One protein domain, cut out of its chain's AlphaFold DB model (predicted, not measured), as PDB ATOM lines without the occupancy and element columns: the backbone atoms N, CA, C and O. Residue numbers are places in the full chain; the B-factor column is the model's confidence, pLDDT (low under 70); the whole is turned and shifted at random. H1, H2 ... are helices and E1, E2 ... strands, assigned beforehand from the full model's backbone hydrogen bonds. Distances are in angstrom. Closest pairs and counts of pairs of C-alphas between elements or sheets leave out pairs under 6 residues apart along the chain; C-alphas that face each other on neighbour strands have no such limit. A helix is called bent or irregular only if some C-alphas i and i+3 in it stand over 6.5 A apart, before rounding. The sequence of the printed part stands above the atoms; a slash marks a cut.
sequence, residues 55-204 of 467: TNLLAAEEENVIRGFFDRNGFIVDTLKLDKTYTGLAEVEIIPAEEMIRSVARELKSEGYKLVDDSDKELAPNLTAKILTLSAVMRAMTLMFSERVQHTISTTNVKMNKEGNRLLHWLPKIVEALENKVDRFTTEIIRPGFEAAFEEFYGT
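This is residues 55 to 204 of the 467 residues of an uncharacterized protein of candidate division BRC1 bacterium HGW-BRC1-1 (UniProt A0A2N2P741). A short two-stranded hairpin, E1 and E2, lies between helix H1, next to E1, and the long helix H3, next to E2; H3 runs through the middle of the domain, with arm H5b of the bent helix H5 folding back along it and the kinked helix H6 crossing both H3 and H2. At one extreme of the longest axis is the small pair of parallel strands E3 and E4 with the loop of residues 117 to 130, and at the opposite extreme the backbone turns from H3 through H4 into H5a. The printed part has 150 residues with six named helices and four named strands, in the order H1, E1, E2, H2, E3, E4, H3, H4, H5, H6, and its class is mostly helix. Of its two sheets of two strands, E1 and E2 is antiparallel and E3 and E4 is parallel. The whole is compact, with a radius of gyration of the C-alphas of 15.6 A and spans of 46 by 36 by 22 A.

Find C-alpha 77 at (-36.507, 25.942, -25.257); there E1 begins, residues 77 to 81, and E2 follows as residues 93 to 96. Before them is H1, residues 55 to 72, 26.3 A long; it is neither bent nor irregular, but only just, for C-alphas 55 and 58 are 6.1 A apart. After E2 look for H2, residues 98 to 110, 18.3 A long, then for E3, residues 114 to 116, and E4, residues 131 to 133. From C-alpha 134 at (-31.290, 11.788, -15.865), H3 runs 31.3 A through residues 134 to 155. H4 is residues 157 to 160. H5, residues 162 to 179, was assigned as one helix by its hydrogen bonds but is bent, with C-alphas 169 and 172 6.5 A apart; its arms are H5a, residues 162 to 169, and H5b, residues 172 to 179, at a steep tilt of 45 degrees. H6, residues 184 to 202, is 24.0 A long and ends at C-alpha 202, (-47.756, 23.455, -26.462); it is irregular, with C-alphas 189 and 192 7.1 A apart and a kink of 48 degrees near residue 192.

Start at the hairpin E1 and E2, where two pairs of backbone atoms are within hydrogen-bond range: N 95 and O 79, 2.8 A apart; and N 93 and O 81, 2.9 A apart. The closest C-alphas of E1 and H1 are those of Lys 81 and Glu 63, 6.4 A apart; those of E2 and H3 are Ile 95 and Thr 142, 5.5 A apart. H3 touches H5b at a shallow tilt of 25 degrees, opposite ways, closest at the C-alphas of Leu 143 and Val 175, 5.7 A. With residues 136 to 144 alone H3 touches H6, the same way at a steep tilt of 58 degrees, closest at Ala 140 and Thr 187, C-alphas 5.4 A apart. H6 touches H2, opposite ways at a steep tilt of 55 degrees; the C-alphas of Gly 193 and Val 104 are closest, 5.2 A. With residues 65 to 69 alone H1 touches H5a, about perpendicular at 73 degrees, closest at the C-alphas of Phe 69 and Glu 163, 6.6 A. H4 and H5a touch only at the corner, closest at the C-alphas of Lys 159 and Asn 165, 5.0 A. In the parallel pair E3 and E4, N 116 is 2.9 A from O 132, within hydrogen-bond range. Every O i to N i+4 pair is within that range in H2, H3, H5a and H5b, against 13 of 14 in H1 and 13 of 15 in H6; H4 is too short for such a pair.

The C-alphas farthest apart are those of Ala 129 and Met 160, 46.5 A. The printed part has no cut, and its long links are E1 to E2 and E3 to E4. Mean pLDDT of the printed part is 74.3; 49 residues are under 70, among them residues 55 to 66, 78 to 93 and 157 to 166.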
ATOM      1  N   THR A  55     -16.559  27.564 -36.779       43.28
ATOM      2  CA  THR A  55     -16.193  28.556 -35.749       43.28
ATOM      3  C   THR A  55     -17.272  28.819 -34.688       43.28
ATOM      4  O   THR A  55     -18.471  28.707 -34.926       43.28
ATOM      5  N   ASN A  56     -16.837  29.224 -33.489       51.88
ATOM      6  CA  ASN A  56     -17.737  29.540 -32.372       51.88
ATOM      7  C   ASN A  56     -18.750  30.663 -32.685       51.88
ATOM      8  O   ASN A  56     -19.764  30.745 -31.997       51.88
ATOM      9  N   LEU A  57     -18.459  31.525 -33.671       50.66
ATOM     10  CA  LEU A  57     -19.273  32.689 -34.019       50.66
ATOM     11  C   LEU A  57     -20.542  32.275 -34.779       50.66
ATOM     12  O   LEU A  57     -21.639  32.445 -34.260       50.66
ATOM     13  N   LEU A  58     -20.390  31.636 -35.946       51.53
ATOM     14  CA  LEU A  58     -21.516  31.250 -36.811       51.53
ATOM     15  C   LEU A  58     -22.437  30.223 -36.131       51.53
ATOM     16  O   LEU A  58     -23.643  30.228 -36.348       51.53
ATOM     17  N   ALA A  59     -21.893  29.366 -35.257       55.25
ATOM     18  CA  ALA A  59     -22.704  28.465 -34.438       55.25
ATOM     19  C   ALA A  59     -23.571  29.215 -33.403       55.25
ATOM     20  O   ALA A  59     -24.657  28.748 -33.081       55.25
ATOM     21  N   ALA A  60     -23.116  30.360 -32.882       60.34
ATOM     22  CA  ALA A  60     -23.880  31.177 -31.934       60.34
ATOM     23  C   ALA A  60     -24.915  32.081 -32.630       60.34
ATOM     24  O   ALA A  60     -26.015  32.260 -32.113       60.34
ATOM     25  N   GLU A  61     -24.588  32.614 -33.808       59.53
ATOM     26  CA  GLU A  61     -25.538  33.292 -34.708       59.53
ATOM     27  C   GLU A  61     -26.699  32.341 -35.053       59.53
ATOM     28  O   GLU A  61     -27.868  32.618 -34.783       59.53
ATOM     29  N   GLU A  62     -26.372  31.116 -35.463       60.56
ATOM     30  CA  GLU A  62     -27.365  30.098 -35.800       60.56
ATOM     31  C   GLU A  62     -28.187  29.592 -34.596       60.56
ATOM     32  O   GLU A  62     -29.391  29.346 -34.724       60.56
ATOM     33  N   GLU A  63     -27.584  29.504 -33.402       67.62
ATOM     34  CA  GLU A  63     -28.322  29.315 -32.143       67.62
ATOM     35  C   GLU A  63     -29.358  30.436 -31.938       67.62
ATOM     36  O   GLU A  63     -30.497  30.156 -31.559       67.62
ATOM     37  N   ASN A  64     -29.017  31.697 -32.219       66.12
ATOM     38  CA  ASN A  64     -29.937  32.825 -32.057       66.12
ATOM     39  C   ASN A  64     -31.080  32.805 -33.086       66.12
ATOM     40  O   ASN A  64     -32.231  33.050 -32.712       66.12
ATOM     41  N   VAL A  65     -30.805  32.462 -34.351       64.50
ATOM     42  CA  VAL A  65     -31.835  32.305 -35.398       64.50
ATOM     43  C   VAL A  65     -32.864  31.251 -34.993       64.50
ATOM     44  O   VAL A  65     -34.073  31.500 -35.049       64.50
ATOM     45  N   ILE A  66     -32.393  30.088 -34.537       68.88
ATOM     46  CA  ILE A  66     -33.248  28.958 -34.162       68.88
ATOM     47  C   ILE A  66     -33.969  29.214 -32.826       68.88
ATOM     48  O   ILE A  66     -35.157  28.908 -32.714       68.88
ATOM     49  N   ARG A  67     -33.324  29.851 -31.837       70.94
ATOM     50  CA  ARG A  67     -33.991  30.298 -30.597       70.94
ATOM     51  C   ARG A  67     -35.112  31.292 -30.914       70.94
ATOM     52  O   ARG A  67     -36.249  31.087 -30.501       70.94
ATOM     53  N   GLY A  68     -34.828  32.293 -31.749       65.38
ATOM     54  CA  GLY A  68     -35.821  33.259 -32.211       65.38
ATOM     55  C   GLY A  68     -36.957  32.624 -33.020       65.38
ATOM     56  O   GLY A  68     -38.087  33.107 -32.964       65.38
ATOM     57  N   PHE A  69     -36.697  31.535 -33.750       74.38
ATOM     58  CA  PHE A  69     -37.747  30.731 -34.372       74.38
ATOM     59  C   PHE A  69     -38.650  30.064 -33.323       74.38
ATOM     60  O   PHE A  69     -39.874  30.157 -33.445       74.38
ATOM     61  N   PHE A  70     -38.077  29.408 -32.308       74.88
ATOM     62  CA  PHE A  70     -38.853  28.750 -31.252       74.88
ATOM     63  C   PHE A  70     -39.742  29.760 -30.517       74.88
ATOM     64  O   PHE A  70     -40.959  29.562 -30.471       74.88
ATOM     65  N   ASP A  71     -39.173  30.894 -30.095       70.56
ATOM     66  CA  ASP A  71     -39.895  31.984 -29.425       70.56
ATOM     67  C   ASP A  71     -41.052  32.530 -30.284       70.56
ATOM     68  O   ASP A  71     -42.185  32.657 -29.810       70.56
ATOM     69  N   ARG A  72     -40.804  32.815 -31.576       68.69
ATOM     70  CA  ARG A  72     -41.835  33.323 -32.509       68.69
ATOM     71  C   ARG A  72     -42.986  32.343 -32.722       68.69
ATOM     72  O   ARG A  72     -44.106  32.781 -32.978       68.69
ATOM     73  N   ASN A  73     -42.714  31.044 -32.637       67.50
ATOM     74  CA  ASN A  73     -43.702  29.984 -32.825       67.50
ATOM     75  C   ASN A  73     -44.240  29.426 -31.495       67.50
ATOM     76  O   ASN A  73     -44.974  28.444 -31.516       67.50
ATOM     77  N   GLY A  74     -43.926  30.062 -30.358       67.94
ATOM     78  CA  GLY A  74     -44.480  29.735 -29.040       67.94
ATOM     79  C   GLY A  74     -43.943  28.451 -28.398       67.94
ATOM     80  O   GLY A  74     -44.551  27.949 -27.455       67.94
ATOM     81  N   PHE A  75     -42.819  27.926 -28.884       73.38
ATOM     82  CA  PHE A  75     -42.079  26.852 -28.223       73.38
ATOM     83  C   PHE A  75     -41.135  27.441 -27.168       73.38
ATOM     84  O   PHE A  75     -40.506  28.467 -27.417       73.38
ATOM     85  N   ILE A  76     -40.992  26.781 -26.016       71.50
ATOM     86  CA  ILE A  76     -40.108  27.229 -24.932       71.50
ATOM     87  C   ILE A  76     -38.935  26.247 -24.836       71.50
ATOM     88  O   ILE A  76     -39.099  25.085 -24.459       71.50
ATOM     89  N   VAL A  77     -37.750  26.723 -25.214       71.69
ATOM     90  CA  VAL A  77     -36.507  25.942 -25.257       71.69
ATOM     91  C   VAL A  77     -35.496  26.602 -24.327       71.69
ATOM     92  O   VAL A  77     -35.017  27.707 -24.597       71.69
ATOM     93  N   ASP A  78     -35.173  25.930 -23.224       63.16
ATOM     94  CA  ASP A  78     -34.273  26.481 -22.206       63.16
ATOM     95  C   ASP A  78     -32.829  26.451 -22.715       63.16
ATOM     96  O   ASP A  78     -32.170  27.495 -22.843       63.16
ATOM     97  N   THR A  79     -32.374  25.265 -23.129       64.88
ATOM     98  CA  THR A  79     -31.057  25.071 -23.740       64.88
ATOM     99  C   THR A  79     -31.213  24.744 -25.213       64.88
ATOM    100  O   THR A  79     -31.735  23.697 -25.585       64.88
ATOM    101  N   LEU A  80     -30.686  25.633 -26.044       65.38
ATOM    102  CA  LEU A  80     -30.363  25.358 -27.431       65.38
ATOM    103  C   LEU A  80     -28.853  25.506 -27.568       65.38
ATOM    104  O   LEU A  80     -28.317  26.562 -27.223       65.38
ATOM    105  N   LYS A  81     -28.192  24.456 -28.042       67.38
ATOM    106  CA  LYS A  81     -26.746  24.428 -28.245       67.38
ATOM    107  C   LYS A  81     -26.439  23.705 -29.544       67.38
ATOM    108  O   LYS A  81     -26.884  22.576 -29.753       67.38
ATOM    109  N   LEU A  82     -25.675  24.360 -30.404       61.69
ATOM    110  CA  LEU A  82     -25.139  23.783 -31.625       61.69
ATOM    111  C   LEU A  82     -23.679  23.390 -31.405       61.69
ATOM    112  O   LEU A  82     -22.955  24.002 -30.616       61.69
ATOM    113  N   ASP A  83     -23.251  22.346 -32.106       57.78
ATOM    114  CA  ASP A  83     -21.880  21.855 -32.053       57.78
ATOM    115  C   ASP A  83     -20.901  22.912 -32.592       57.78
ATOM    116  O   ASP A  83     -20.903  23.246 -33.779       57.78
ATOM    117  N   LYS A  84     -20.040  23.428 -31.709       54.28
ATOM    118  CA  LYS A  84     -19.059  24.483 -32.027       54.28
ATOM    119  C   LYS A  84     -17.695  23.916 -32.443       54.28
ATOM    120  O   LYS A  84     -16.781  24.665 -32.788       54.28
ATOM    121  N   THR A  85     -17.565  22.590 -32.437       50.44
ATOM    122  CA  THR A  85     -16.336  21.809 -32.643       50.44
ATOM    123  C   THR A  85     -16.263  21.111 -34.004       50.44
ATOM    124  O   THR A  85     -15.347  20.325 -34.240       50.44
ATOM    125  N   TYR A  86     -17.147  21.473 -34.946       47.16
ATOM    126  CA  TYR A  86     -17.225  20.930 -36.316       47.16
ATOM    127  C   TYR A  86     -17.578  19.426 -36.390       47.16
ATOM    128  O   TYR A  86     -17.441  18.815 -37.452       47.16
ATOM    129  N   THR A  87     -18.019  18.810 -35.293       43.81
ATOM    130  CA  THR A  87     -18.224  17.354 -35.175       43.81
ATOM    131  C   THR A  87     -19.576  16.858 -35.716       43.81
ATOM    132  O   THR A  87     -19.704  15.679 -36.052       43.81
ATOM    133  N   GLY A  88     -20.534  17.762 -35.940       52.91
ATOM    134  CA  GLY A  88     -21.725  17.578 -36.776       52.91
ATOM    135  C   GLY A  88     -23.047  17.746 -36.022       52.91
ATOM    136  O   GLY A  88     -23.090  18.056 -34.838       52.91
ATOM    137  N   LEU A  89     -24.170  17.482 -36.702       54.09
ATOM    138  CA  LEU A  89     -25.517  17.599 -36.108       54.09
ATOM    139  C   LEU A  89     -25.787  16.602 -34.959       54.09
ATOM    140  O   LEU A  89     -26.845  16.648 -34.340       54.09
ATOM    141  N   ALA A  90     -24.835  15.714 -34.659       56.06
ATOM    142  CA  ALA A  90     -24.950  14.715 -33.608       56.06
ATOM    143  C   ALA A  90     -24.763  15.266 -32.185       56.06
ATOM    144  O   ALA A  90     -25.149  14.584 -31.235       56.06
ATOM    145  N   GLU A  91     -24.179  16.455 -32.012       59.28
ATOM    146  CA  GLU A  91     -23.980  17.095 -30.696       59.28
ATOM    147  C   GLU A  91     -24.901  18.308 -30.468       59.28
ATOM    148  O   GLU A  91     -24.688  19.099 -29.552       59.28
ATOM    149  N   VAL A  92     -25.947  18.443 -31.290       64.19
ATOM    150  CA  VAL A  92     -26.986  19.462 -31.110       64.19
ATOM    151  C   VAL A  92     -27.908  19.081 -29.949       64.19
ATOM    152  O   VAL A  92     -28.452  17.977 -29.908       64.19
ATOM    153  N   GLU A  93     -28.122  20.018 -29.027       67.75
ATOM    154  CA  GLU A  93     -29.015  19.876 -27.874       67.75
ATOM    155  C   GLU A  93     -30.181  20.870 -28.019       67.75
ATOM    156  O   GLU A  93     -29.957  22.079 -28.103       67.75
ATOM    157  N   ILE A  94     -31.425  20.368 -28.052       74.62
ATOM    158  CA  ILE A  94     -32.669  21.164 -28.097       74.62
ATOM    159  C   ILE A  94     -33.542  20.765 -26.901       74.62
ATOM    160  O   ILE A  94     -34.455  19.945 -27.004       74.62
ATOM    161  N   ILE A  95     -33.211  21.307 -25.734       74.50
ATOM    162  CA  ILE A  95     -33.808  20.918 -24.458       74.50
ATOM    163  C   ILE A  95     -35.092  21.737 -24.223       74.50
ATOM    164  O   ILE A  95     -35.010  22.967 -24.129       74.50
ATOM    165  N   PRO A  96     -36.274  21.097 -24.108       71.44
ATOM    166  CA  PRO A  96     -37.521  21.798 -23.804       71.44
ATOM    167  C   PRO A  96     -37.503  22.396 -22.390       71.44
ATOM    168  O   PRO A  96     -36.675  22.020 -21.565       71.44
ATOM    169  N   ALA A  97     -38.444  23.299 -22.104       72.56
ATOM    170  CA  ALA A  97     -38.583  23.970 -20.807       72.56
ATOM    171  C   ALA A  97     -38.420  23.040 -19.580       72.56
ATOM    172  O   ALA A  97     -39.034  21.968 -19.513       72.56
ATOM    173  N   GLU A  98     -37.680  23.484 -18.559       70.38
ATOM    174  CA  GLU A  98     -37.384  22.711 -17.344       70.38
ATOM    175  C   GLU A  98     -38.661  22.253 -16.624       70.38
ATOM    176  O   GLU A  98     -38.718  21.147 -16.094       70.38
ATOM    177  N   GLU A  99     -39.726  23.058 -16.638       68.38
ATOM    178  CA  GLU A  99     -41.011  22.673 -16.041       68.38
ATOM    179  C   GLU A  99     -41.694  21.508 -16.779       68.38
ATOM    180  O   GLU A  99     -42.331  20.679 -16.127       68.38
ATOM    181  N   MET A 100     -41.490  21.361 -18.094       75.38
ATOM    182  CA  MET A 100     -41.947  20.182 -18.841       75.38
ATOM    183  C   MET A 100     -41.167  18.936 -18.394       75.38
ATOM    184  O   MET A 100     -41.763  17.901 -18.098       75.38
ATOM    185  N   ILE A 101     -39.840  19.055 -18.259       74.12
ATOM    186  CA  ILE A 101     -38.961  17.981 -17.761       74.12
ATOM    187  C   ILE A 101     -39.337  17.593 -16.325       74.12
ATOM    188  O   ILE A 101     -39.439  16.409 -16.001       74.12
ATOM    189  N   ARG A 102     -39.617  18.577 -15.465       71.88
ATOM    190  CA  ARG A 102     -40.106  18.371 -14.093       71.88
ATOM    191  C   ARG A 102     -41.480  17.701 -14.062       71.88
ATOM    192  O   ARG A 102     -41.708  16.910 -13.149       71.88
ATOM    193  N   SER A 103     -42.371  17.986 -15.014       73.62
ATOM    194  CA  SER A 103     -43.684  17.332 -15.121       73.62
ATOM    195  C   SER A 103     -43.522  15.837 -15.418       73.62
ATOM    196  O   SER A 103     -43.875  15.003 -14.581       73.62
ATOM    197  N   VAL A 104     -42.812  15.501 -16.504       75.62
ATOM    198  CA  VAL A 104     -42.474  14.115 -16.886       75.62
ATOM    199  C   VAL A 104     -41.746  13.379 -15.749       75.62
ATOM    200  O   VAL A 104     -42.070  12.242 -15.411       75.62
ATOM    201  N   ALA A 105     -40.799  14.041 -15.079       74.19
ATOM    202  CA  ALA A 105     -40.065  13.470 -13.951       74.19
ATOM    203  C   ALA A 105     -40.930  13.199 -12.702       74.19
ATOM    204  O   ALA A 105     -40.589  12.316 -11.908       74.19
ATOM    205  N   ARG A 106     -42.022  13.948 -12.486       76.62
ATOM    206  CA  ARG A 106     -43.002  13.679 -11.413       76.62
ATOM    207  C   ARG A 106     -43.891  12.494 -11.773       76.62
ATOM    208  O   ARG A 106     -44.121  11.649 -10.912       76.62
ATOM    209  N   GLU A 107     -44.333  12.414 -13.023       81.12
ATOM    210  CA  GLU A 107     -45.172  11.325 -13.527       81.12
ATOM    211  C   GLU A 107     -44.438   9.981 -13.452       81.12
ATOM    212  O   GLU A 107     -44.902   9.079 -12.753       81.12
ATOM    213  N   LEU A 108     -43.213   9.901 -13.988       78.69
ATOM    214  CA  LEU A 108     -42.347   8.719 -13.870       78.69
ATOM    215  C   LEU A 108     -42.144   8.293 -12.403       78.69
ATOM    216  O   LEU A 108     -42.212   7.107 -12.077       78.69
ATOM    217  N   LYS A 109     -41.951   9.246 -11.479       80.44
ATOM    218  CA  LYS A 109     -41.865   8.940 -10.038       80.44
ATOM    219  C   LYS A 109     -43.176   8.390  -9.472       80.44
ATOM    220  O   LYS A 109     -43.124   7.498  -8.627       80.44
ATOM    221  N   SER A 110     -44.329   8.881  -9.927       84.38
ATOM    222  CA  SER A 110     -45.647   8.383  -9.505       84.38
ATOM    223  C   SER A 110     -45.929   6.959 -10.004       84.38
ATOM    224  O   SER A 110     -46.506   6.157  -9.272       84.38
ATOM    225  N   GLU A 111     -45.404   6.595 -11.176       86.06
ATOM    226  CA  GLU A 111     -45.415   5.224 -11.708       86.06
ATOM    227  C   GLU A 111     -44.402   4.288 -11.013       86.06
ATOM    228  O   GLU A 111     -44.313   3.091 -11.322       86.06
ATOM    229  N   GLY A 112     -43.626   4.810 -10.060       85.94
ATOM    230  CA  GLY A 112     -42.639   4.068  -9.283       85.94
ATOM    231  C   GLY A 112     -41.255   3.966  -9.928       85.94
ATOM    232  O   GLY A 112     -40.484   3.095  -9.522       85.94
ATOM    233  N   TYR A 113     -40.917   4.816 -10.906       83.25
ATOM    234  CA  TYR A 113     -39.542   4.923 -11.399       83.25
ATOM    235  C   TYR A 113     -38.659   5.742 -10.458       83.25
ATOM    236  O   TYR A 113     -38.998   6.843 -10.015       83.25
ATOM    237  N   LYS A 114     -37.459   5.222 -10.196       78.50
ATOM    238  CA  LYS A 114     -36.393   5.942  -9.508       78.50
ATOM    239  C   LYS A 114     -35.529   6.660 -10.539       78.50
ATOM    240  O   LYS A 114     -34.811   6.016 -11.300       78.50
ATOM    241  N   LEU A 115     -35.560   7.990 -10.509       80.31
ATOM    242  CA  LEU A 115     -34.618   8.818 -11.260       80.31
ATOM    243  C   LEU A 115     -33.279   8.884 -10.515       80.31
ATOM    244  O   LEU A 115     -33.255   9.172  -9.314       80.31
ATOM    245  N   VAL A 116     -32.187   8.601 -11.219       74.94
ATOM    246  CA  VAL A 116     -30.810   8.640 -10.709       74.94
ATOM    247  C   VAL A 116     -30.026   9.684 -11.488       74.94
ATOM    248  O   VAL A 116     -30.031   9.673 -12.716       74.94
ATOM    249  N   ASP A 117     -29.360  10.577 -10.762       71.88
ATOM    250  CA  ASP A 117     -28.406  11.514 -11.342       71.88
ATOM    251  C   ASP A 117     -27.126  10.767 -11.741       71.88
ATOM    252  O   ASP A 117     -26.547  10.034 -10.936       71.88
ATOM    253  N   ASP A 118     -26.735  10.917 -13.001       72.88
ATOM    254  CA  ASP A 118     -25.559  10.303 -13.611       72.88
ATOM    255  C   ASP A 118     -24.614  11.350 -14.237       72.88
ATOM    256  O   ASP A 118     -23.758  11.015 -15.055       72.88
ATOM    257  N   SER A 119     -24.729  12.615 -13.810       68.31
ATOM    258  CA  SER A 119     -23.918  13.744 -14.298       68.31
ATOM    259  C   SER A 119     -22.403  13.532 -14.138       68.31
ATOM    260  O   SER A 119     -21.633  13.914 -15.017       68.31
ATOM    261  N   ASP A 120     -21.967  12.885 -13.050       68.38
ATOM    262  CA  ASP A 120     -20.548  12.579 -12.788       68.38
ATOM    263  C   ASP A 120     -20.010  11.415 -13.643       68.38
ATOM    264  O   ASP A 120     -18.801  11.286 -13.858       68.38
ATOM    265  N   LYS A 121     -20.896  10.512 -14.080       77.31
ATOM    266  CA  LYS A 121     -20.553   9.308 -14.838       77.31
ATOM    267  C   LYS A 121     -21.809   8.725 -15.471       77.31
ATOM    268  O   LYS A 121     -22.643   8.187 -14.753       77.31
ATOM    269  N   GLU A 122     -21.848   8.708 -16.799       74.38
ATOM    270  CA  GLU A 122     -22.937   8.113 -17.577       74.38
ATOM    271  C   GLU A 122     -23.239   6.669 -17.135       74.38
ATOM    272  O   GLU A 122     -22.353   5.803 -17.077       74.38
ATOM    273  N   LEU A 123     -24.509   6.420 -16.808       76.38
ATOM    274  CA  LEU A 123     -25.022   5.119 -16.387       76.38
ATOM    275  C   LEU A 123     -26.079   4.627 -17.380       76.38
ATOM    276  O   LEU A 123     -26.882   5.396 -17.904       76.38
ATOM    277  N   ALA A 124     -26.120   3.313 -17.606       81.81
ATOM    278  CA  ALA A 124     -27.208   2.703 -18.361       81.81
ATOM    279  C   ALA A 124     -28.487   2.641 -17.496       81.81
ATOM    280  O   ALA A 124     -28.398   2.247 -16.324       81.81
ATOM    281  N   PRO A 125     -29.674   2.969 -18.040       83.25
ATOM    282  CA  PRO A 125     -30.936   2.774 -17.333       83.25
ATOM    283  C   PRO A 125     -31.192   1.279 -17.077       83.25
ATOM    284  O   PRO A 125     -30.851   0.419 -17.888       83.25
ATOM    285  N   ASN A 126     -31.824   0.958 -15.946       87.19
ATOM    286  CA  ASN A 126     -32.230  -0.402 -15.591       87.19
ATOM    287  C   ASN A 126     -33.756  -0.458 -15.492       87.19
ATOM    288  O   ASN A 126     -34.343  -0.319 -14.416       87.19
ATOM    289  N   LEU A 127     -34.387  -0.669 -16.647       86.12
ATOM    290  CA  LEU A 127     -35.842  -0.653 -16.803       86.12
ATOM    291  C   LEU A 127     -36.526  -1.757 -15.977       86.12
ATOM    292  O   LEU A 127     -37.576  -1.519 -15.389       86.12
ATOM    293  N   THR A 128     -35.893  -2.929 -15.834       87.69
ATOM    294  CA  THR A 128     -36.396  -4.040 -15.003       87.69
ATOM    295  C   THR A 128     -36.492  -3.665 -13.522       87.69
ATOM    296  O   THR A 128     -37.437  -4.062 -12.847       87.69
ATOM    297  N   ALA A 129     -35.545  -2.871 -13.016       87.38
ATOM    298  CA  ALA A 129     -35.565  -2.341 -11.651       87.38
ATOM    299  C   ALA A 129     -36.335  -1.009 -11.522       87.38
ATOM    300  O   ALA A 129     -36.285  -0.387 -10.461       87.38
ATOM    301  N   LYS A 130     -37.003  -0.547 -12.593       89.06
ATOM    302  CA  LYS A 130     -37.590   0.799 -12.714       89.06
ATOM    303  C   LYS A 130     -36.607   1.932 -12.375       89.06
ATOM    304  O   LYS A 130     -36.976   2.920 -11.745       89.06
ATOM    305  N   ILE A 131     -35.346   1.818 -12.790       83.62
ATOM    306  CA  ILE A 131     -34.336   2.871 -12.615       83.62
ATOM    307  C   ILE A 131     -34.078   3.547 -13.961       83.62
ATOM    308  O   ILE A 131     -33.635   2.899 -14.910       83.62
ATOM    309  N   LEU A 132     -34.309   4.857 -14.018       82.12
ATOM    310  CA  LEU A 132     -33.997   5.710 -15.164       82.12
ATOM    311  C   LEU A 132     -32.910   6.709 -14.767       82.12
ATOM    312  O   LEU A 132     -32.906   7.221 -13.646       82.12
ATOM    313  N   THR A 133     -31.989   6.991 -15.680       80.50
ATOM    314  CA  THR A 133     -30.941   7.996 -15.479       80.50
ATOM    315  C   THR A 133     -31.392   9.349 -16.014       80.50
ATOM    316  O   THR A 133     -32.182   9.410 -16.963       80.50
ATOM    317  N   LEU A 134     -30.933  10.444 -15.403       75.75
ATOM    318  CA  LEU A 134     -31.290  11.788 -15.865       75.75
ATOM    319  C   LEU A 134     -30.810  12.016 -17.303       75.75
ATOM    320  O   LEU A 134     -31.583  12.530 -18.111       75.75
ATOM    321  N   SER A 135     -29.607  11.556 -17.663       77.06
ATOM    322  CA  SER A 135     -29.104  11.639 -19.041       77.06
ATOM    323  C   SER A 135     -30.037  10.964 -20.057       77.06
ATOM    324  O   SER A 135     -30.344  11.549 -21.098       77.06
ATOM    325  N   ALA A 136     -30.550   9.770 -19.744       80.50
ATOM    326  CA  ALA A 136     -31.445   9.028 -20.624       80.50
ATOM    327  C   ALA A 136     -32.819   9.704 -20.752       80.50
ATOM    328  O   ALA A 136     -33.347   9.793 -21.861       80.50
ATOM    329  N   VAL A 137     -33.365  10.249 -19.655       79.44
ATOM    330  CA  VAL A 137     -34.618  11.026 -19.688       79.44
ATOM    331  C   VAL A 137     -34.458  12.287 -20.538       79.44
ATOM    332  O   VAL A 137     -35.274  12.535 -21.424       79.44
ATOM    333  N   MET A 138     -33.381  13.047 -20.331       81.12
ATOM    334  CA  MET A 138     -33.107  14.282 -21.073       81.12
ATOM    335  C   MET A 138     -32.953  14.032 -22.575       81.12
ATOM    336  O   MET A 138     -33.552  14.744 -23.384       81.12
ATOM    337  N   ARG A 139     -32.201  12.996 -22.971       80.75
ATOM    338  CA  ARG A 139     -32.035  12.634 -24.388       80.75
ATOM    339  C   ARG A 139     -33.345  12.140 -25.010       80.75
ATOM    340  O   ARG A 139     -33.666  12.567 -26.115       80.75
ATOM    341  N   ALA A 140     -34.125  11.313 -24.307       85.19
ATOM    342  CA  ALA A 140     -35.430  10.847 -24.785       85.19
ATOM    343  C   ALA A 140     -36.421  12.008 -24.982       85.19
ATOM    344  O   ALA A 140     -37.110  12.072 -26.000       85.19
ATOM    345  N   MET A 141     -36.458  12.967 -24.050       82.06
ATOM    346  CA  MET A 141     -37.275  14.176 -24.189       82.06
ATOM    347  C   MET A 141     -36.796  15.078 -25.331       82.06
ATOM    348  O   MET A 141     -37.627  15.586 -26.075       82.06
ATOM    349  N   THR A 142     -35.481  15.240 -25.513       84.00
ATOM    350  CA  THR A 142     -34.893  16.010 -26.631       84.00
ATOM    351  C   THR A 142     -35.259  15.387 -27.985       84.00
ATOM    352  O   THR A 142     -35.644  16.100 -28.914       84.00
ATOM    353  N   LEU A 143     -35.202  14.053 -28.083       87.19
ATOM    354  CA  LEU A 143     -35.611  13.280 -29.258       87.19
ATOM    355  C   LEU A 143     -37.093  13.514 -29.585       87.19
ATOM    356  O   LEU A 143     -37.408  14.020 -30.659       87.19
ATOM    357  N   MET A 144     -37.996  13.226 -28.641       89.25
ATOM    358  CA  MET A 144     -39.443  13.358 -28.861       89.25
ATOM    359  C   MET A 144     -39.887  14.816 -29.066       89.25
ATOM    360  O   MET A 144     -40.808  15.084 -29.838       89.25
ATOM    361  N   PHE A 145     -39.211  15.784 -28.440       87.19
ATOM    362  CA  PHE A 145     -39.430  17.205 -28.713       87.19
ATOM    363  C   PHE A 145     -39.041  17.558 -30.152       87.19
ATOM    364  O   PHE A 145     -39.818  18.211 -30.848       87.19
ATOM    365  N   SER A 146     -37.902  17.057 -30.636       86.88
ATOM    366  CA  SER A 146     -37.449  17.259 -32.018       86.88
ATOM    367  C   SER A 146     -38.395  16.609 -33.041       86.88
ATOM    368  O   SER A 146     -38.792  17.283 -33.995       86.88
ATOM    369  N   GLU A 147     -38.842  15.364 -32.801       89.38
ATOM    370  CA  GLU A 147     -39.897  14.686 -33.585       89.38
ATOM    371  C   GLU A 147     -41.158  15.565 -33.683       89.38
ATOM    372  O   GLU A 147     -41.724  15.781 -34.762       89.38
ATOM    373  N   ARG A 148     -41.612  16.096 -32.540       87.38
ATOM    374  CA  ARG A 148     -42.879  16.824 -32.443       87.38
ATOM    375  C   ARG A 148     -42.803  18.220 -33.056       87.38
ATOM    376  O   ARG A 148     -43.742  18.619 -33.745       87.38
ATOM    377  N   VAL A 149     -41.685  18.930 -32.890       84.44
ATOM    378  CA  VAL A 149     -41.407  20.193 -33.593       84.44
ATOM    379  C   VAL A 149     -41.390  19.955 -35.105       84.44
ATOM    380  O   VAL A 149     -42.092  20.658 -35.830       84.44
ATOM    381  N   GLN A 150     -40.673  18.937 -35.594       86.06
ATOM    382  CA  GLN A 150     -40.620  18.596 -37.022       86.06
ATOM    383  C   GLN A 150     -42.022  18.320 -37.591       86.06
ATOM    384  O   GLN A 150     -42.377  18.808 -38.673       86.06
ATOM    385  N   HIS A 151     -42.849  17.584 -36.845       84.50
ATOM    386  CA  HIS A 151     -44.242  17.337 -37.206       84.50
ATOM    387  C   HIS A 151     -45.066  18.635 -37.257       84.50
ATOM    388  O   HIS A 151     -45.757  18.881 -38.247       84.50
ATOM    389  N   THR A 152     -44.962  19.511 -36.253       80.75
ATOM    390  CA  THR A 152     -45.677  20.798 -36.249       80.75
ATOM    391  C   THR A 152     -45.237  21.704 -37.398       80.75
ATOM    392  O   THR A 152     -46.087  22.303 -38.054       80.75
ATOM    393  N   ILE A 153     -43.941  21.790 -37.717       77.12
ATOM    394  CA  ILE A 153     -43.475  22.626 -38.836       77.12
ATOM    395  C   ILE A 153     -44.010  22.095 -40.172       77.12
ATOM    396  O   ILE A 153     -44.575  22.862 -40.949       77.12
ATOM    397  N   SER A 154     -43.890  20.791 -40.429       77.75
ATOM    398  CA  SER A 154     -44.308  20.180 -41.704       77.75
ATOM    399  C   SER A 154     -45.827  20.222 -41.950       77.75
ATOM    400  O   SER A 154     -46.270  20.332 -43.103       77.75
ATOM    401  N   THR A 155     -46.630  20.188 -40.880       76.25
ATOM    402  CA  THR A 155     -48.104  20.210 -40.941       76.25
ATOM    403  C   THR A 155     -48.728  21.608 -40.892       76.25
ATOM    404  O   THR A 155     -49.893  21.754 -41.260       76.25
ATOM    405  N   THR A 156     -47.982  22.648 -40.508       70.38
ATOM    406  CA  THR A 156     -48.489  24.030 -40.415       70.38
ATOM    407  C   THR A 156     -47.920  24.941 -41.511       70.38
ATOM    408  O   THR A 156     -47.065  24.552 -42.307       70.38
ATOM    409  N   ASN A 157     -48.376  26.197 -41.550       64.62
ATOM    410  CA  ASN A 157     -47.829  27.226 -42.446       64.62
ATOM    411  C   ASN A 157     -46.382  27.631 -42.096       64.62
ATOM    412  O   ASN A 157     -45.744  28.334 -42.876       64.62
ATOM    413  N   VAL A 158     -45.846  27.175 -40.957       65.12
ATOM    414  CA  VAL A 158     -44.498  27.507 -40.477       65.12
ATOM    415  C   VAL A 158     -43.404  27.007 -41.433       65.12
ATOM    416  O   VAL A 158     -42.373  27.661 -41.561       65.12
ATOM    417  N   LYS A 159     -43.646  25.928 -42.192       61.88
ATOM    418  CA  LYS A 159     -42.738  25.468 -43.266       61.88
ATOM    419  C   LYS A 159     -42.495  26.479 -44.390       61.88
ATOM    420  O   LYS A 159     -41.491  26.366 -45.077       61.88
ATOM    421  N   MET A 160     -43.397  27.446 -44.587       53.91
ATOM    422  CA  MET A 160     -43.245  28.484 -45.619       53.91
ATOM    423  C   MET A 160     -42.297  29.614 -45.185       53.91
ATOM    424  O   MET A 160     -42.014  30.519 -45.965       53.91
ATOM    425  N   ASN A 161     -41.820  29.588 -43.938       65.19
ATOM    426  CA  ASN A 161     -40.816  30.509 -43.427       65.19
ATOM    427  C   ASN A 161     -39.399  29.949 -43.668       65.19
ATOM    428  O   ASN A 161     -39.181  28.751 -43.472       65.19
ATOM    429  N   LYS A 162     -38.426  30.813 -44.010       61.91
ATOM    430  CA  LYS A 162     -37.022  30.431 -44.263       61.91
ATOM    431  C   LYS A 162     -36.438  29.619 -43.092       61.91
ATOM    432  O   LYS A 162     -35.876  28.551 -43.319       61.91
ATOM    433  N   GLU A 163     -36.658  30.041 -41.842       66.44
ATOM    434  CA  GLU A 163     -36.180  29.293 -40.661       66.44
ATOM    435  C   GLU A 163     -36.902  27.950 -40.446       66.44
ATOM    436  O   GLU A 163     -36.282  26.968 -40.042       66.44
ATOM    437  N   GLY A 164     -38.207  27.884 -40.735       64.56
ATOM    438  CA  GLY A 164     -38.989  26.652 -40.599       64.56
ATOM    439  C   GLY A 164     -38.550  25.596 -41.612       64.56
ATOM    440  O   GLY A 164     -38.319  24.444 -41.247       64.56
ATOM    441  N   ASN A 165     -38.350  26.001 -42.869       64.38
ATOM    442  CA  ASN A 165     -37.807  25.128 -43.907       64.38
ATOM    443  C   ASN A 165     -36.383  24.654 -43.556       64.38
ATOM    444  O   ASN A 165     -36.074  23.469 -43.651       64.38
ATOM    445  N   ARG A 166     -35.534  25.556 -43.041       66.25
ATOM    446  CA  ARG A 166     -34.180  25.221 -42.569       66.25
ATOM    447  C   ARG A 166     -34.195  24.159 -41.465       66.25
ATOM    448  O   ARG A 166     -33.474  23.167 -41.566       66.25
ATOM    449  N   LEU A 167     -35.071  24.309 -40.468       70.94
ATOM    450  CA  LEU A 167     -35.239  23.323 -39.397       70.94
ATOM    451  C   LEU A 167     -35.779  21.974 -39.892       70.94
ATOM    452  O   LEU A 167     -35.361  20.944 -39.367       70.94
ATOM    453  N   LEU A 168     -36.618  21.936 -40.932       72.25
ATOM    454  CA  LEU A 168     -37.050  20.672 -41.551       72.25
ATOM    455  C   LEU A 168     -35.901  19.879 -42.195       72.25
ATOM    456  O   LEU A 168     -36.004  18.658 -42.285       72.25
ATOM    457  N   HIS A 169     -34.795  20.519 -42.587       69.44
ATOM    458  CA  HIS A 169     -33.586  19.821 -43.050       69.44
ATOM    459  C   HIS A 169     -32.660  19.364 -41.907       69.44
ATOM    460  O   HIS A 169     -31.787  18.517 -42.121       69.44
ATOM    461  N   TRP A 170     -32.818  19.942 -40.714       69.38
ATOM    462  CA  TRP A 170     -31.952  19.725 -39.551       69.38
ATOM    463  C   TRP A 170     -32.521  18.687 -38.589       69.38
ATOM    464  O   TRP A 170     -31.841  17.718 -38.256       69.38
ATOM    465  N   LEU A 171     -33.781  18.867 -38.185       76.50
ATOM    466  CA  LEU A 171     -34.466  18.023 -37.209       76.50
ATOM    467  C   LEU A 171     -34.421  16.524 -37.555       76.50
ATOM    468  O   LEU A 171     -34.107  15.767 -36.645       76.50
ATOM    469  N   PRO A 172     -34.586  16.064 -38.819       78.19
ATOM    470  CA  PRO A 172     -34.459  14.639 -39.142       78.19
ATOM    471  C   PRO A 172     -33.085  14.051 -38.789       78.19
ATOM    472  O   PRO A 172     -33.003  12.928 -38.307       78.19
ATOM    473  N   LYS A 173     -32.006  14.818 -38.994       71.62
ATOM    474  CA  LYS A 173     -30.624  14.381 -38.727       71.62
ATOM    475  C   LYS A 173     -30.286  14.428 -37.235       71.62
ATOM    476  O   LYS A 173     -29.494  13.622 -36.757       71.62
ATOM    477  N   ILE A 174     -30.885  15.371 -36.506       72.69
ATOM    478  CA  ILE A 174     -30.789  15.461 -35.043       72.69
ATOM    479  C   ILE A 174     -31.552  14.290 -34.406       72.69
ATOM    480  O   ILE A 174     -31.008  13.617 -33.537       72.69
ATOM    481  N   VAL A 175     -32.765  13.996 -34.890       81.50
ATOM    482  CA  VAL A 175     -33.563  12.817 -34.514       81.50
ATOM    483  C   VAL A 175     -32.760  11.537 -34.757       81.50
ATOM    484  O   VAL A 175     -32.484  10.831 -33.794       81.50
ATOM    485  N   GLU A 176     -32.260  11.302 -35.977       80.81
ATOM    486  CA  GLU A 176     -31.424  10.133 -36.312       80.81
ATOM    487  C   GLU A 176     -30.203  10.000 -35.375       80.81
ATOM    488  O   GLU A 176     -29.885   8.915 -34.882       80.81
ATOM    489  N   ALA A 177     -29.516  11.103 -35.062       75.50
ATOM    490  CA  ALA A 177     -28.368  11.072 -34.159       75.50
ATOM    491  C   ALA A 177     -28.736  10.820 -32.682       75.50
ATOM    492  O   ALA A 177     -27.927  10.252 -31.943       75.50
ATOM    493  N   LEU A 178     -29.932  11.226 -32.243       75.06
ATOM    494  CA  LEU A 178     -30.445  10.997 -30.889       75.06
ATOM    495  C   LEU A 178     -31.052   9.597 -30.720       75.06
ATOM    496  O   LEU A 178     -30.850   8.991 -29.669       75.06
ATOM    497  N   GLU A 179     -31.704   9.044 -31.747       82.94
ATOM    498  CA  GLU A 179     -32.161   7.644 -31.786       82.94
ATOM    499  C   GLU A 179     -30.998   6.669 -31.552       82.94
ATOM    500  O   GLU A 179     -31.129   5.694 -30.817       82.94
ATOM    501  N   ASN A 180     -29.813   6.974 -32.089       79.44
ATOM    502  CA  ASN A 180     -28.595   6.192 -31.856       79.44
ATOM    503  C   ASN A 180     -28.016   6.324 -30.425       79.44
ATOM    504  O   ASN A 180     -27.086   5.594 -30.075       79.44
ATOM    505  N   LYS A 181     -28.522   7.253 -29.599       76.44
ATOM    506  CA  LYS A 181     -28.024   7.572 -28.242       76.44
ATOM    507  C   LYS A 181     -29.000   7.214 -27.113       76.44
ATOM    508  O   LYS A 181     -28.648   7.392 -25.942       76.44
ATOM    509  N   VAL A 182     -30.206   6.745 -27.440       81.88
ATOM    510  CA  VAL A 182     -31.272   6.414 -26.483       81.88
ATOM    511  C   VAL A 182     -31.868   5.060 -26.835       81.88
ATOM    512  O   VAL A 182     -32.269   4.823 -27.969       81.88
ATOM    513  N   ASP A 183     -31.961   4.171 -25.851       85.06
ATOM    514  CA  ASP A 183     -32.636   2.893 -26.047       85.06
ATOM    515  C   ASP A 183     -34.148   3.084 -26.273       85.06
ATOM    516  O   ASP A 183     -34.823   3.821 -25.549       85.06
ATOM    517  N   ARG A 184     -34.692   2.360 -27.256       88.06
ATOM    518  CA  ARG A 184     -36.091   2.477 -27.680       88.06
ATOM    519  C   ARG A 184     -37.088   2.240 -26.542       88.06
ATOM    520  O   ARG A 184     -38.082   2.960 -26.470       88.06
ATOM    521  N   PHE A 185     -36.835   1.281 -25.649       88.00
ATOM    522  CA  PHE A 185     -37.741   1.001 -24.530       88.00
ATOM    523  C   PHE A 185     -37.748   2.144 -23.510       88.00
ATOM    524  O   PHE A 185     -38.774   2.412 -22.889       88.00
ATOM    525  N   THR A 186     -36.633   2.871 -23.377       86.94
ATOM    526  CA  THR A 186     -36.579   4.096 -22.565       86.94
ATOM    527  C   THR A 186     -37.478   5.183 -23.157       86.94
ATOM    528  O   THR A 186     -38.266   5.785 -22.430       86.94
ATOM    529  N   THR A 187     -37.434   5.389 -24.476       89.62
ATOM    530  CA  THR A 187     -38.329   6.336 -25.162       89.62
ATOM    531  C   THR A 187     -39.798   5.919 -25.038       89.62
ATOM    532  O   THR A 187     -40.639   6.761 -24.742       89.62
ATOM    533  N   GLU A 188     -40.122   4.630 -25.198       91.62
ATOM    534  CA  GLU A 188     -41.494   4.109 -25.062       91.62
ATOM    535  C   GLU A 188     -42.071   4.287 -23.642       91.62
ATOM    536  O   GLU A 188     -43.256   4.584 -23.515       91.62
ATOM    537  N   ILE A 189     -41.249   4.185 -22.590       91.62
ATOM    538  CA  ILE A 189     -41.660   4.452 -21.196       91.62
ATOM    539  C   ILE A 189     -41.951   5.938 -20.953       91.62
ATOM    540  O   ILE A 189     -42.875   6.273 -20.222       91.62
ATOM    541  N   ILE A 190     -41.162   6.838 -21.543       90.00
ATOM    542  CA  ILE A 190     -41.264   8.284 -21.281       90.00
ATOM    543  C   ILE A 190     -42.349   8.937 -22.155       90.00
ATOM    544  O   ILE A 190     -42.906   9.971 -21.778       90.00
ATOM    545  N   ARG A 191     -42.678   8.335 -23.308       93.56
ATOM    546  CA  ARG A 191     -43.599   8.893 -24.312       93.56
ATOM    547  C   ARG A 191     -44.976   9.317 -23.771       93.56
ATOM    548  O   ARG A 191     -45.367  10.429 -24.114       93.56
ATOM    549  N   PRO A 192     -45.693   8.550 -22.922       91.06
ATOM    550  CA  PRO A 192     -47.018   8.955 -22.438       91.06
ATOM    551  C   PRO A 192     -46.988  10.277 -21.658       91.06
ATOM    552  O   PRO A 192     -47.712  11.212 -22.002       91.06
ATOM    553  N   GLY A 193     -46.084  10.394 -20.681       87.25
ATOM    554  CA  GLY A 193     -45.935  11.619 -19.897       87.25
ATOM    555  C   GLY A 193     -45.336  12.775 -20.697       87.25
ATOM    556  O   GLY A 193     -45.714  13.932 -20.511       87.25
ATOM    557  N   PHE A 194     -44.452  12.481 -21.660       91.62
ATOM    558  CA  PHE A 194     -43.993  13.482 -22.624       91.62
ATOM    559  C   PHE A 194     -45.158  14.044 -23.451       91.62
ATOM    560  O   PHE A 194     -45.249  15.259 -23.599       91.62
ATOM    561  N   GLU A 195     -46.049  13.202 -23.980       91.25
ATOM    562  CA  GLU A 195     -47.192  13.635 -24.795       91.25
ATOM    563  C   GLU A 195     -48.205  14.444 -23.972       91.25
ATOM    564  O   GLU A 195     -48.670  15.489 -24.437       91.25
ATOM    565  N   ALA A 196     -48.479  14.027 -22.730       87.25
ATOM    566  CA  ALA A 196     -49.321  14.771 -21.793       87.25
ATOM    567  C   ALA A 196     -48.740  16.161 -21.478       87.25
ATOM    568  O   ALA A 196     -49.422  17.175 -21.652       87.25
ATOM    569  N   ALA A 197     -47.458  16.227 -21.101       84.38
ATOM    570  CA  ALA A 197     -46.765  17.489 -20.850       84.38
ATOM    571  C   ALA A 197     -46.631  18.342 -22.128       84.38
ATOM    572  O   ALA A 197     -46.662  19.571 -22.064       84.38
ATOM    573  N   PHE A 198     -46.517  17.731 -23.311       85.44
ATOM    574  CA  PHE A 198     -46.436  18.474 -24.567       85.44
ATOM    575  C   PHE A 198     -47.771  19.151 -24.905       85.44
ATOM    576  O   PHE A 198     -47.764  20.313 -25.302       85.44
ATOM    577  N   GLU A 199     -48.917  18.482 -24.738       85.00
ATOM    578  CA  GLU A 199     -50.223  19.127 -24.965       85.00
ATOM    579  C   GLU A 199     -50.525  20.190 -23.888       85.00
ATOM    580  O   GLU A 199     -51.081  21.236 -24.223       85.00
ATOM    581  N   GLU A 200     -50.093  20.001 -22.632       82.50
ATOM    582  CA  GLU A 200     -50.207  21.021 -21.572       82.50
ATOM    583  C   GLU A 200     -49.444  22.313 -21.927       82.50
ATOM    584  O   GLU A 200     -50.004  23.409 -21.838       82.50
ATOM    585  N   PHE A 201     -48.182  22.197 -22.356       75.75
ATOM    586  CA  PHE A 201     -47.318  23.353 -22.623       75.75
ATOM    587  C   PHE A 201     -47.497  23.937 -24.036       75.75
ATOM    588  O   PHE A 201     -47.385  25.149 -24.217       75.75
ATOM    589  N   TYR A 202     -47.797  23.099 -25.035       77.38
ATOM    590  CA  TYR A 202     -47.756  23.455 -26.462       77.38
ATOM    591  C   TYR A 202     -49.020  23.095 -27.250       77.38
ATOM    592  O   TYR A 202     -49.115  23.430 -28.431       77.38
ATOM    593  N   GLY A 203     -50.033  22.484 -26.632       67.81
ATOM    594  CA  GLY A 203     -51.268  22.067 -27.309       67.81
ATOM    595  C   GLY A 203     -52.093  23.208 -27.916       67.81
ATOM    596  O   GLY A 203     -53.016  22.974 -28.692       67.81
ATOM    597  N   THR A 204     -51.789  24.468 -27.602       66.19
ATOM    598  CA  THR A 204     -52.425  25.636 -28.240       66.19
ATOM    599  C   THR A 204     -51.757  26.058 -29.556       66.19
ATOM    600  O   THR A 204     -52.367  26.792 -30.338       66.19
TER     601      THR A 204